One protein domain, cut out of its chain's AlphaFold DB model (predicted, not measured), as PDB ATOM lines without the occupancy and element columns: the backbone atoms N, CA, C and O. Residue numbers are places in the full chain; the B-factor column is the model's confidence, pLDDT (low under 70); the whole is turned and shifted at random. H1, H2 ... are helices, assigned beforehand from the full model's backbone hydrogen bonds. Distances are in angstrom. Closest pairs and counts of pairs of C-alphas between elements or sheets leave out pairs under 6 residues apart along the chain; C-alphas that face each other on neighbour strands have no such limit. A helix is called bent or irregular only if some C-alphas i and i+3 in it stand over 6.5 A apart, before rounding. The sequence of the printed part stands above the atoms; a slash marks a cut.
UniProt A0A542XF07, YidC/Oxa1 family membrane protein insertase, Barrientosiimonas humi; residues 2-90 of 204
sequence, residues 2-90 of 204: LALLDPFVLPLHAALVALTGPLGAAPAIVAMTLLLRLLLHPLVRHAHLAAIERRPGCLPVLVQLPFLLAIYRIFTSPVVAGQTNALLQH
ATOM      1  N   LEU A   2      12.528  54.633  54.813       57.12
ATOM      2  CA  LEU A   2      11.162  54.220  54.412       57.12
ATOM      3  C   LEU A   2      10.428  55.170  53.442       57.12
ATOM      4  O   LEU A   2       9.399  54.778  52.897       57.12
ATOM      5  N   ALA A   3      10.965  56.368  53.178       66.62
ATOM      6  CA  ALA A   3      10.350  57.346  52.271       66.62
ATOM      7  C   ALA A   3      10.238  56.849  50.815       66.62
ATOM      8  O   ALA A   3       9.341  57.245  50.081       66.62
ATOM      9  N   LEU A   4      11.098  55.903  50.413       72.56
ATOM     10  CA  LEU A   4      11.039  55.264  49.094       72.56
ATOM     11  C   LEU A   4       9.721  54.494  48.868       72.56
ATOM     12  O   LEU A   4       9.301  54.317  47.729       72.56
ATOM     13  N   LEU A   5       9.064  54.040  49.942       71.31
ATOM     14  CA  LEU A   5       7.799  53.305  49.870       71.31
ATOM     15  C   LEU A   5       6.570  54.217  49.936       71.31
ATOM     16  O   LEU A   5       5.479  53.760  49.609       71.31
ATOM     17  N   ASP A   6       6.716  55.484  50.333       76.25
ATOM     18  CA  ASP A   6       5.605  56.440  50.431       76.25
ATOM     19  C   ASP A   6       4.758  56.562  49.147       76.25
ATOM     20  O   ASP A   6       3.531  56.543  49.286       76.25
ATOM     21  N   PRO A   7       5.319  56.582  47.912       79.06
ATOM     22  CA  PRO A   7       4.498  56.621  46.698       79.06
ATOM     23  C   PRO A   7       3.593  55.393  46.523       79.06
ATOM     24  O   PRO A   7       2.591  55.479  45.823       79.06
ATOM     25  N   PHE A   8       3.908  54.264  47.164       77.25
ATOM     26  CA  PHE A   8       3.083  53.054  47.136       77.25
ATOM     27  C   PHE A   8       2.159  52.958  48.351       77.25
ATOM     28  O   PHE A   8       1.006  52.556  48.228       77.25
ATOM     29  N   VAL A   9       2.649  53.345  49.530       79.94
ATOM     30  CA  VAL A   9       1.926  53.237  50.803       79.94
ATOM     31  C   VAL A   9       0.731  54.186  50.851       79.94
ATOM     32  O   VAL A   9      -0.342  53.778  51.289       79.94
ATOM     33  N   LEU A  10       0.886  55.424  50.375       81.19
ATOM     34  CA  LEU A  10      -0.173  56.440  50.385       81.19
ATOM     35  C   LEU A  10      -1.419  56.043  49.576       81.19
ATOM     36  O   LEU A  10      -2.505  56.004  50.164       81.19
ATOM     37  N   PRO A  11      -1.314  55.716  48.271       83.12
ATOM     38  CA  PRO A  11      -2.487  55.331  47.490       83.12
ATOM     39  C   PRO A  11      -3.094  54.025  48.000       83.12
ATOM     40  O   PRO A  11      -4.315  53.883  48.023       83.12
ATOM     41  N   LEU A  12      -2.257  53.091  48.463       82.69
ATOM     42  CA  LEU A  12      -2.717  51.808  48.973       82.69
ATOM     43  C   LEU A  12      -3.519  51.965  50.265       82.69
ATOM     44  O   LEU A  12      -4.603  51.403  50.379       82.69
ATOM     45  N   HIS A  13      -3.030  52.772  51.206       82.75
ATOM     46  CA  HIS A  13      -3.752  53.090  52.433       82.75
ATOM     47  C   HIS A  13      -5.075  53.811  52.136       82.75
ATOM     48  O   HIS A  13      -6.112  53.415  52.663       82.75
ATOM     49  N   ALA A  14      -5.069  54.814  51.249       83.31
ATOM     50  CA  ALA A  14      -6.277  55.550  50.875       83.31
ATOM     51  C   ALA A  14      -7.344  54.638  50.249       83.31
ATOM     52  O   ALA A  14      -8.509  54.674  50.645       83.31
ATOM     53  N   ALA A  15      -6.942  53.774  49.318       81.88
ATOM     54  CA  ALA A  15      -7.852  52.825  48.696       81.88
ATOM     55  C   ALA A  15      -8.361  51.776  49.706       81.88
ATOM     56  O   ALA A  15      -9.518  51.368  49.635       81.88
ATOM     57  N   LEU A  16      -7.541  51.365  50.683       82.06
ATOM     58  CA  LEU A  16      -7.949  50.390  51.700       82.06
ATOM     59  C   LEU A  16      -8.963  51.006  52.670       82.06
ATOM     60  O   LEU A  16      -9.970  50.372  52.979       82.06
ATOM     61  N   VAL A  17      -8.774  52.267  53.065       81.94
ATOM     62  CA  VAL A  17      -9.765  53.036  53.835       81.94
ATOM     63  C   VAL A  17     -11.071  53.196  53.050       81.94
ATOM     64  O   VAL A  17     -12.141  52.929  53.595       81.94
ATOM     65  N   ALA A  18     -10.997  53.545  51.761       82.31
ATOM     66  CA  ALA A  18     -12.174  53.688  50.903       82.31
ATOM     67  C   ALA A  18     -12.966  52.378  50.755       82.31
ATOM     68  O   ALA A  18     -14.193  52.404  50.757       82.31
ATOM     69  N   LEU A  19     -12.282  51.230  50.677       80.62
ATOM     70  CA  LEU A  19     -12.914  49.906  50.642       80.62
ATOM     71  C   LEU A  19     -13.473  49.476  52.005       80.62
ATOM     72  O   LEU A  19     -14.455  48.738  52.058       80.62
ATOM     73  N   THR A  20     -12.866  49.931  53.104       81.50
ATOM     74  CA  THR A  20     -13.263  49.546  54.469       81.50
ATOM     75  C   THR A  20     -14.627  50.110  54.851       81.50
ATOM     76  O   THR A  20     -15.384  49.416  55.523       81.50
ATOM     77  N   GLY A  21     -14.978  51.311  54.380       79.25
ATOM     78  CA  GLY A  21     -16.295  51.914  54.618       79.25
ATOM     79  C   GLY A  21     -17.474  51.022  54.188       79.25
ATOM     80  O   GLY A  21     -18.290  50.666  55.034       79.25
ATOM     81  N   PRO A  22     -17.581  50.633  52.903       78.00
ATOM     82  CA  PRO A  22     -18.707  49.843  52.406       78.00
ATOM     83  C   PRO A  22     -18.628  48.345  52.733       78.00
ATOM     84  O   PRO A  22     -19.670  47.702  52.838       78.00
ATOM     85  N   LEU A  23     -17.427  47.764  52.852       78.19
ATOM     86  CA  LEU A  23     -17.257  46.308  52.971       78.19
ATOM     87  C   LEU A  23     -16.974  45.846  54.407       78.19
ATOM     88  O   LEU A  23     -17.244  44.695  54.743       78.19
ATOM     89  N   GLY A  24     -16.414  46.711  55.253       81.62
ATOM     90  CA  GLY A  24     -15.723  46.315  56.478       81.62
ATOM     91  C   GLY A  24     -14.256  45.939  56.223       81.62
ATOM     92  O   GLY A  24     -13.823  45.719  55.090       81.62
ATOM     93  N   ALA A  25     -13.452  45.869  57.287       82.44
ATOM     94  CA  ALA A  25     -11.991  45.859  57.159       82.44
ATOM     95  C   ALA A  25     -11.410  44.568  56.551       82.44
ATOM     96  O   ALA A  25     -10.559  44.625  55.666       82.44
ATOM     97  N   ALA A  26     -11.880  43.392  56.974       84.00
ATOM     98  CA  ALA A  26     -11.396  42.120  56.430       84.00
ATOM     99  C   ALA A  26     -11.694  41.940  54.924       84.00
ATOM    100  O   ALA A  26     -10.755  41.681  54.168       84.00
ATOM    101  N   PRO A  27     -12.937  42.112  54.434       85.31
ATOM    102  CA  PRO A  27     -13.209  42.028  52.999       85.31
ATOM    103  C   PRO A  27     -12.549  43.158  52.199       85.31
ATOM    104  O   PRO A  27     -12.181  42.921  51.052       85.31
ATOM    105  N   ALA A  28     -12.305  44.337  52.783       85.12
ATOM    106  CA  ALA A  28     -11.494  45.372  52.143       85.12
ATOM    107  C   ALA A  28     -10.045  44.916  51.902       85.12
ATOM    108  O   ALA A  28      -9.514  45.132  50.814       85.12
ATOM    109  N   ILE A  29      -9.423  44.220  52.865       85.94
ATOM    110  CA  ILE A  29      -8.091  43.613  52.686       85.94
ATOM    111  C   ILE A  29      -8.123  42.579  51.558       85.94
ATOM    112  O   ILE A  29      -7.253  42.594  50.684       85.94
ATOM    113  N   VAL A  30      -9.129  41.699  51.542       88.69
ATOM    114  CA  VAL A  30      -9.285  40.677  50.494       88.69
ATOM    115  C   VAL A  30      -9.446  41.334  49.120       88.69
ATOM    116  O   VAL A  30      -8.693  41.020  48.199       88.69
ATOM    117  N   ALA A  31     -10.370  42.289  48.989       86.88
ATOM    118  CA  ALA A  31     -10.639  43.010  47.748       86.88
ATOM    119  C   ALA A  31      -9.403  43.769  47.255       86.88
ATOM    120  O   ALA A  31      -9.037  43.644  46.089       86.88
ATOM    121  N   MET A  32      -8.707  44.479  48.145       85.19
ATOM    122  CA  MET A  32      -7.462  45.170  47.817       85.19
ATOM    123  C   MET A  32      -6.396  44.206  47.300       85.19
ATOM    124  O   MET A  32      -5.734  44.476  46.300       85.19
ATOM    125  N   THR A  33      -6.241  43.059  47.962       87.56
ATOM    126  CA  THR A  33      -5.269  42.032  47.566       87.56
ATOM    127  C   THR A  33      -5.576  41.500  46.169       87.56
ATOM    128  O   THR A  33      -4.669  41.367  45.345       87.56
ATOM    129  N   LEU A  34      -6.853  41.234  45.879       86.94
ATOM    130  CA  LEU A  34      -7.303  40.782  44.564       86.94
ATOM    131  C   LEU A  34      -7.119  41.866  43.495       86.94
ATOM    132  O   LEU A  34      -6.627  41.557  42.415       86.94
ATOM    133  N   LEU A  35      -7.438  43.128  43.794       84.44
ATOM    134  CA  LEU A  35      -7.242  44.260  42.882       84.44
ATOM    135  C   LEU A  35      -5.764  44.471  42.550       84.44
ATOM    136  O   LEU A  35      -5.413  44.570  41.376       84.44
ATOM    137  N   LEU A  36      -4.890  44.475  43.561       81.81
ATOM    138  CA  LEU A  36      -3.445  44.556  43.362       81.81
ATOM    139  C   LEU A  36      -2.946  43.408  42.491       81.81
ATOM    140  O   LEU A  36      -2.146  43.628  41.586       81.81
ATOM    141  N   ARG A  37      -3.426  42.185  42.729       80.81
ATOM    142  CA  ARG A  37      -3.050  41.038  41.903       80.81
ATOM    143  C   ARG A  37      -3.546  41.158  40.478       80.81
ATOM    144  O   ARG A  37      -2.749  40.936  39.582       80.81
ATOM    145  N   LEU A  38      -4.792  41.560  40.249       80.94
ATOM    146  CA  LEU A  38      -5.323  41.782  38.901       80.94
ATOM    147  C   LEU A  38      -4.540  42.871  38.155       80.94
ATOM    148  O   LEU A  38      -4.232  42.704  36.977       80.94
ATOM    149  N   LEU A  39      -4.162  43.945  38.852       79.62
ATOM    150  CA  LEU A  39      -3.376  45.046  38.297       79.62
ATOM    151  C   LEU A  39      -1.932  44.632  37.981       79.62
ATOM    152  O   LEU A  39      -1.380  45.026  36.955       79.62
ATOM    153  N   LEU A  40      -1.319  43.818  38.845       75.31
ATOM    154  CA  LEU A  40       0.049  43.323  38.677       75.31
ATOM    155  C   LEU A  40       0.132  42.078  37.787       75.31
ATOM    156  O   LEU A  40       1.204  41.787  37.267       75.31
ATOM    157  N   HIS A  41      -0.972  41.368  37.557       71.81
ATOM    158  CA  HIS A  41      -1.045  40.177  36.714       71.81
ATOM    159  C   HIS A  41      -0.398  40.365  35.327       71.81
ATOM    160  O   HIS A  41       0.410  39.514  34.947       71.81
ATOM    161  N   PRO A  42      -0.653  41.450  34.559       67.69
ATOM    162  CA  PRO A  42       0.041  41.671  33.290       67.69
ATOM    163  C   PRO A  42       1.551  41.866  33.472       67.69
ATOM    164  O   PRO A  42       2.329  41.312  32.703       67.69
ATOM    165  N   LEU A  43       1.991  42.592  34.502       65.88
ATOM    166  CA  LEU A  43       3.413  42.835  34.779       65.88
ATOM    167  C   LEU A  43       4.146  41.560  35.202       65.88
ATOM    168  O   LEU A  43       5.236  41.280  34.710       65.88
ATOM    169  N   VAL A  44       3.523  40.750  36.055       64.31
ATOM    170  CA  VAL A  44       4.044  39.448  36.482       64.31
ATOM    171  C   VAL A  44       4.091  38.480  35.299       64.31
ATOM    172  O   VAL A  44       5.052  37.726  35.161       64.31
ATOM    173  N   ARG A  45       3.111  38.542  34.390       67.44
ATOM    174  CA  ARG A  45       3.110  37.753  33.153       67.44
ATOM    175  C   ARG A  45       4.242  38.169  32.210       67.44
ATOM    176  O   ARG A  45       4.934  37.294  31.702       67.44
ATOM    177  N   HIS A  46       4.484  39.468  32.027       63.44
ATOM    178  CA  HIS A  46       5.612  39.960  31.225       63.44
ATOM    179  C   HIS A  46       6.966  39.609  31.854       63.44
ATOM    180  O   HIS A  46       7.873  39.180  31.147       63.44
ATOM    181  N   ALA A  47       7.087  39.702  33.181       62.59
ATOM    182  CA  ALA A  47       8.285  39.290  33.907       62.59
ATOM    183  C   ALA A  47       8.549  37.780  33.767       62.59
ATOM    184  O   ALA A  47       9.691  37.368  33.582       62.59
ATOM    185  N   HIS A  48       7.503  36.947  33.797       57.69
ATOM    186  CA  HIS A  48       7.631  35.508  33.564       57.69
ATOM    187  C   HIS A  48       8.075  35.167  32.142       57.69
ATOM    188  O   HIS A  48       8.867  34.246  31.982       57.69
ATOM    189  N   LEU A  49       7.598  35.900  31.134       60.03
ATOM    190  CA  LEU A  49       8.022  35.709  29.747       60.03
ATOM    191  C   LEU A  49       9.479  36.151  29.543       60.03
ATOM    192  O   LEU A  49      10.266  35.394  28.988       60.03
ATOM    193  N   ALA A  50       9.869  37.310  30.081       58.78
ATOM    194  CA  ALA A  50      11.246  37.803  30.013       58.78
ATOM    195  C   ALA A  50      12.250  36.900  30.764       58.78
ATOM    196  O   ALA A  50      13.398  36.752  30.352       58.78
ATOM    197  N   ALA A  51      11.825  36.250  31.854       53.81
ATOM    198  CA  ALA A  51      12.666  35.341  32.637       53.81
ATOM    199  C   ALA A  51      12.949  33.988  31.952       53.81
ATOM    200  O   ALA A  51      13.846  33.265  32.389       53.81
ATOM    201  N   ILE A  52      12.217  33.629  30.891       55.06
ATOM    202  CA  ILE A  52      12.522  32.434  30.084       55.06
ATOM    203  C   ILE A  52      13.833  32.636  29.299       55.06
ATOM    204  O   ILE A  52      14.539  31.666  29.036       55.06
ATOM    205  N   GLU A  53      14.218  33.884  29.007       58.66
ATOM    206  CA  GLU A  53      15.414  34.204  28.217       58.66
ATOM    207  C   GLU A  53      16.710  34.320  29.051       58.66
ATOM    208  O   GLU A  53      17.799  34.117  28.511       58.66
ATOM    209  N   ARG A  54      16.647  34.578  30.372       46.94
ATOM    210  CA  ARG A  54      17.809  34.564  31.299       46.94
ATOM    211  C   ARG A  54      17.383  34.128  32.723       46.94
ATOM    212  O   ARG A  54      16.505  34.742  33.315       46.94
ATOM    213  N   ARG A  55      18.017  33.071  33.269       53.34
ATOM    214  CA  ARG A  55      17.818  32.443  34.616       53.34
ATOM    215  C   ARG A  55      17.650  33.445  35.794       53.34
ATOM    216  O   ARG A  55      18.219  34.528  35.701       53.34
ATOM    217  N   PRO A  56      17.197  33.036  37.010       53.12
ATOM    218  CA  PRO A  56      16.170  32.072  37.435       53.12
ATOM    219  C   PRO A  56      14.974  32.784  38.133       53.12
ATOM    220  O   PRO A  56      14.981  33.993  38.346       53.12
ATOM    221  N   GLY A  57      13.938  32.023  38.511       55.00
ATOM    222  CA  GLY A  57      12.600  32.462  38.958       55.00
ATOM    223  C   GLY A  57      12.451  33.316  40.233       55.00
ATOM    224  O   GLY A  57      11.415  33.227  40.887       55.00
ATOM    225  N   CYS A  58      13.428  34.154  40.582       61.62
ATOM    226  CA  CYS A  58      13.348  35.123  41.684       61.62
ATOM    227  C   CYS A  58      12.779  36.486  41.245       61.62
ATOM    228  O   CYS A  58      12.326  37.262  42.085       61.62
ATOM    229  N   LEU A  59      12.767  36.772  39.936       65.31
ATOM    230  CA  LEU A  59      12.229  38.012  39.365       65.31
ATOM    231  C   LEU A  59      10.796  38.341  39.843       65.31
ATOM    232  O   LEU A  59      10.556  39.491  40.211       65.31
ATOM    233  N   PRO A  60       9.859  37.372  39.942       66.62
ATOM    234  CA  PRO A  60       8.513  37.649  40.443       66.62
ATOM    235  C   PRO A  60       8.512  38.129  41.899       66.62
ATOM    236  O   PRO A  60       7.761  39.035  42.251       66.62
ATOM    237  N   VAL A  61       9.382  37.562  42.742       67.88
ATOM    238  CA  VAL A  61       9.492  37.944  44.157       67.88
ATOM    239  C   VAL A  61      10.043  39.361  44.288       67.88
ATOM    240  O   VAL A  61       9.517  40.139  45.077       67.88
ATOM    241  N   LEU A  62      11.046  39.725  43.484       72.62
ATOM    242  CA  LEU A  62      11.640  41.066  43.500       72.62
ATOM    243  C   LEU A  62      10.649  42.152  43.063       72.62
ATOM    244  O   LEU A  62      10.594  43.209  43.686       72.62
ATOM    245  N   VAL A  63       9.828  41.880  42.045       72.62
ATOM    246  CA  VAL A  63       8.775  42.808  41.591       72.62
ATOM    247  C   VAL A  63       7.659  42.948  42.633       72.62
ATOM    248  O   VAL A  63       7.094  44.029  42.798       72.62
ATOM    249  N   GLN A  64       7.350  41.879  43.371       74.19
ATOM    250  CA  GLN A  64       6.328  41.889  44.423       74.19
ATOM    251  C   GLN A  64       6.818  42.550  45.727       74.19
ATOM    252  O   GLN A  64       6.007  43.060  46.503       74.19
ATOM    253  N   LEU A  65       8.132  42.553  45.969       77.44
ATOM    254  CA  LEU A  65       8.771  43.019  47.199       77.44
ATOM    255  C   LEU A  65       8.332  44.423  47.667       77.44
ATOM    256  O   LEU A  65       7.985  44.544  48.844       77.44
ATOM    257  N   PRO A  66       8.262  45.474  46.819       74.56
ATOM    258  CA  PRO A  66       7.807  46.796  47.261       74.56
ATOM    259  C   PRO A  66       6.369  46.793  47.797       74.56
ATOM    260  O   PRO A  66       6.083  47.466  48.785       74.56
ATOM    261  N   PHE A  67       5.473  46.000  47.205       74.44
ATOM    262  CA  PHE A  67       4.080  45.899  47.650       74.44
ATOM    263  C   PHE A  67       3.953  45.121  48.956       74.44
ATOM    264  O   PHE A  67       3.199  45.526  49.839       74.44
ATOM    265  N   LEU A  68       4.718  44.035  49.097       77.00
ATOM    266  CA  LEU A  68       4.773  43.269  50.339       77.00
ATOM    267  C   LEU A  68       5.272  44.147  51.493       77.00
ATOM    268  O   LEU A  68       4.658  44.164  52.556       77.00
ATOM    269  N   LEU A  69       6.341  44.918  51.268       80.19
ATOM    270  CA  LEU A  69       6.875  45.854  52.258       80.19
ATOM    271  C   LEU A  69       5.897  46.992  52.576       80.19
ATOM    272  O   LEU A  69       5.779  47.381  53.737       80.19
ATOM    273  N   ALA A  70       5.182  47.516  51.575       81.25
ATOM    274  CA  ALA A  70       4.164  48.543  51.783       81.25
ATOM    275  C   ALA A  70       3.006  48.026  52.652       81.25
ATOM    276  O   ALA A  70       2.636  48.684  53.621       81.25
ATOM    277  N   ILE A  71       2.484  46.833  52.356       79.62
ATOM    278  CA  ILE A  71       1.430  46.191  53.152       79.62
ATOM    279  C   ILE A  71       1.916  45.859  54.561       79.62
ATOM    280  O   ILE A  71       1.222  46.171  55.525       79.62
ATOM    281  N   TYR A  72       3.114  45.284  54.692       80.88
ATOM    282  CA  TYR A  72       3.722  45.014  55.991       80.88
ATOM    283  C   TYR A  72       3.781  46.294  56.831       80.88
ATOM    284  O   TYR A  72       3.249  46.322  57.936       80.88
ATOM    285  N   ARG A  73       4.297  47.394  56.264       82.19
ATOM    286  CA  ARG A  73       4.345  48.700  56.936       82.19
ATOM    287  C   ARG A  73       2.956  49.211  57.322       82.19
ATOM    288  O   ARG A  73       2.812  49.755  58.411       82.19
ATOM    289  N   ILE A  74       1.949  49.069  56.457       83.31
ATOM    290  CA  ILE A  74       0.574  49.497  56.761       83.31
ATOM    291  C   ILE A  74       0.005  48.701  57.939       83.31
ATOM    292  O   ILE A  74      -0.687  49.278  58.769       83.31
ATOM    293  N   PHE A  75       0.296  47.405  58.054       82.31
ATOM    294  CA  PHE A  75      -0.256  46.585  59.136       82.31
ATOM    295  C   PHE A  75       0.545  46.615  60.436       82.31
ATOM    296  O   PHE A  75      -0.016  46.300  61.480       82.31
ATOM    297  N   THR A  76       1.811  47.027  60.405       79.00
ATOM    298  CA  THR A  76       2.635  47.161  61.616       79.00
ATOM    299  C   THR A  76       2.744  48.596  62.125       79.00
ATOM    300  O   THR A  76       3.231  48.807  63.232       79.00
ATOM    301  N   SER A  77       2.344  49.602  61.337       81.44
ATOM    302  CA  SER A  77       2.467  51.010  61.727       81.44
ATOM    303  C   SER A  77       1.144  51.570  62.263       81.44
ATOM    304  O   SER A  77       0.167  51.646  61.509       81.44
ATOM    305  N   PRO A  78       1.095  52.049  63.522       78.19
ATOM    306  CA  PRO A  78      -0.089  52.705  64.083       78.19
ATOM    307  C   PRO A  78      -0.351  54.087  63.469       78.19
ATOM    308  O   PRO A  78      -1.452  54.620  63.597       78.19
ATOM    309  N   VAL A  79       0.641  54.662  62.782       78.88
ATOM    310  CA  VAL A  79       0.538  55.944  62.080       78.88
ATOM    311  C   VAL A  79       0.971  55.753  60.629       78.88
ATOM    312  O   VAL A  79       2.064  55.252  60.357       78.88
ATOM    313  N   VAL A  80       0.133  56.170  59.684       79.94
ATOM    314  CA  VAL A  80       0.441  56.163  58.248       79.94
ATOM    315  C   VAL A  80       0.250  57.583  57.733       79.94
ATOM    316  O   VAL A  80      -0.801  58.181  57.934       79.94
ATOM    317  N   ALA A  81       1.284  58.151  57.104       70.88
ATOM    318  CA  ALA A  81       1.251  59.517  56.566       70.88
ATOM    319  C   ALA A  81       0.890  60.613  57.594       70.88
ATOM    320  O   ALA A  81       0.223  61.589  57.264       70.88
ATOM    321  N   GLY A  82       1.303  60.439  58.854       71.69
ATOM    322  CA  GLY A  82       0.996  61.377  59.941       71.69
ATOM    323  C   GLY A  82      -0.433  61.277  60.492       71.69
ATOM    324  O   GLY A  82      -0.775  62.031  61.394       71.69
ATOM    325  N   GLN A  83      -1.248  60.343  59.991       73.38
ATOM    326  CA  GLN A  83      -2.604  60.069  60.471       73.38
ATOM    327  C   GLN A  83      -2.649  58.757  61.260       73.38
ATOM    328  O   GLN A  83      -1.934  57.803  60.937       73.38
ATOM    329  N   THR A  84      -3.514  58.688  62.274       80.12
ATOM    330  CA  THR A  84      -3.771  57.445  63.010       80.12
ATOM    331  C   THR A  84      -4.355  56.400  62.066       80.12
ATOM    332  O   THR A  84      -5.311  56.659  61.335       80.12
ATOM    333  N   ASN A  85      -3.785  55.202  62.088       82.62
ATOM    334  CA  ASN A  85      -4.184  54.110  61.221       82.62
ATOM    335  C   ASN A  85      -5.508  53.491  61.698       82.62
ATOM    336  O   ASN A  85      -5.534  52.534  62.475       82.62
ATOM    337  N   ALA A  86      -6.620  54.050  61.222       79.50
ATOM    338  CA  ALA A  86      -7.967  53.602  61.566       79.50
ATOM    339  C   ALA A  86      -8.232  52.129  61.190       79.50
ATOM    340  O   ALA A  86      -9.091  51.488  61.789       79.50
ATOM    341  N   LEU A  87      -7.479  51.555  60.244       79.19
ATOM    342  CA  LEU A  87      -7.630  50.153  59.831       79.19
ATOM    343  C   LEU A  87      -7.307  49.178  60.965       79.19
ATOM    344  O   LEU A  87      -7.986  48.165  61.112       79.19
ATOM    345  N   LEU A  88      -6.309  49.498  61.792       81.94
ATOM    346  CA  LEU A  88      -5.907  48.653  62.920       81.94
ATOM    347  C   LEU A  88      -6.885  48.730  64.097       81.94
ATOM    348  O   LEU A  88      -6.876  47.842  64.947       81.94
ATOM    349  N   GLN A  89      -7.744  49.755  64.129       79.88
ATOM    350  CA  GLN A  89      -8.798  49.901  65.136       79.88
ATOM    351  C   GLN A  89     -10.045  49.063  64.823       79.88
ATOM    352  O   GLN A  89     -10.902  48.887  65.686       79.88
ATOM    353  N   HIS A  90     -10.160  48.529  63.604       84.44
ATOM    354  CA  HIS A  90     -11.252  47.628  63.257       84.44
ATOM    355  C   HIS A  90     -11.024  46.240  63.860       84.44
ATOM    356  O   HIS A  90      -9.889  45.809  64.080       84.44
TER     357      HIS A  90
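AT A GLANCE: This is residues 2 to 90 of the 204 residues of the protein "YidC/Oxa1 family membrane protein insertase" of Barrientosiimonas humi (UniProt A0A542XF07). A long helical hairpin, narrow at the turn between H2b and H3 and spread wide at its other end, has H1 laid across the spread end, bridging from H3 to H2a; H2a, H1 and H3 together frame a triangle. The short H4 packs on the later part of H1 at this wide end. The 89 printed residues hold four named helices, H1, H2, H3 and H4 in that order, with H2 bent into arms H2a and H2b, and no named strand; the class is all helix. The whole is only just loose, close to compact, with a radius of gyration of the C-alphas of 14.9 A, and elongated, spanning 46 by 28 by 16 A.

HOW THE PARTS SIT: H1, residues 2 to 23, is the hub, touching three other helices. With residues 15 to 20 alone it touches H2a, residues 25 to 39, at a steep tilt of 58 degrees, opposite ways; the closest C-alphas, of Leu 19 and Ala 28, are 5.0 A apart. With residues 5 to 13 alone it touches residues 66 to 74 of H3, residues 59 to 76, the same way at a steep tilt of 67 degrees, only just short of about perpendicular; the closest C-alphas, of Val 9 and Ala 70, are 5.3 A apart. H2b, residues 42 to 50, and H3 form a helical hairpin, at a shallow tilt of 34.6 degrees, only just short of steep, and opposite ways. They touch through residues 59 to 63 of H3 alone, the closest C-alphas being those of Val 44 and Pro 60, 6.2 A apart. H2a and H3 are apart. H4, residues 86 to 89, only just touches H1, with 3 pairs of C-alphas within 8 A, the closest being those of Val 17 and Leu 87, 7.0 A apart. The helix packing is mostly crossed, but only just, with 1 of 3 pairs at a shallow tilt. Every O i to N i+4 pair is within hydrogen-bond range in H2a and H2b, against 13 of 18 in H1 and 12 of 14 in H3; H4 is too short for such a pair.

IN THESE COORDINATES: H1 begins at C-alpha 2 (11.162, 54.220, 54.412) and is 29.5 A long; it has a kink of 46 degrees near residue 9 and is irregular, with C-alphas 4 and 7 lying 7.1 A apart. H2, residues 25 to 50, was assigned as one helix by its hydrogen bonds but is bent: C-alphas 39 and 42 are 6.9 A apart, and its arms H2a, 20.8 A, and H2b, 12.3 A, stand at 45 degrees, a steep tilt. H3, 25.9 A long, begins at C-alpha 59 (12.229, 38.012, 39.365), has a kink of 38 degrees near residue 67 and is only just irregular, with C-alphas 63 and 66 lying 7.0 A apart. Residues 79 to 80 pair briefly with residues 83 to 84, antiparallel. H4, 5.2 A long, ends at C-alpha 89 (-8.798, 49.901, 65.136).

THE WHOLE: The two C-alphas farthest apart, of Glu 53 and Gln 89, are 46.9 A apart. The printed part has no cut; the link from H1 to H2 is tight, those from H2 to H3 and from H3 to H4 are short, and no link is long. The mean pLDDT of the printed part is 75.2, and residues 2 to 3 and 42 to 61 are under 70.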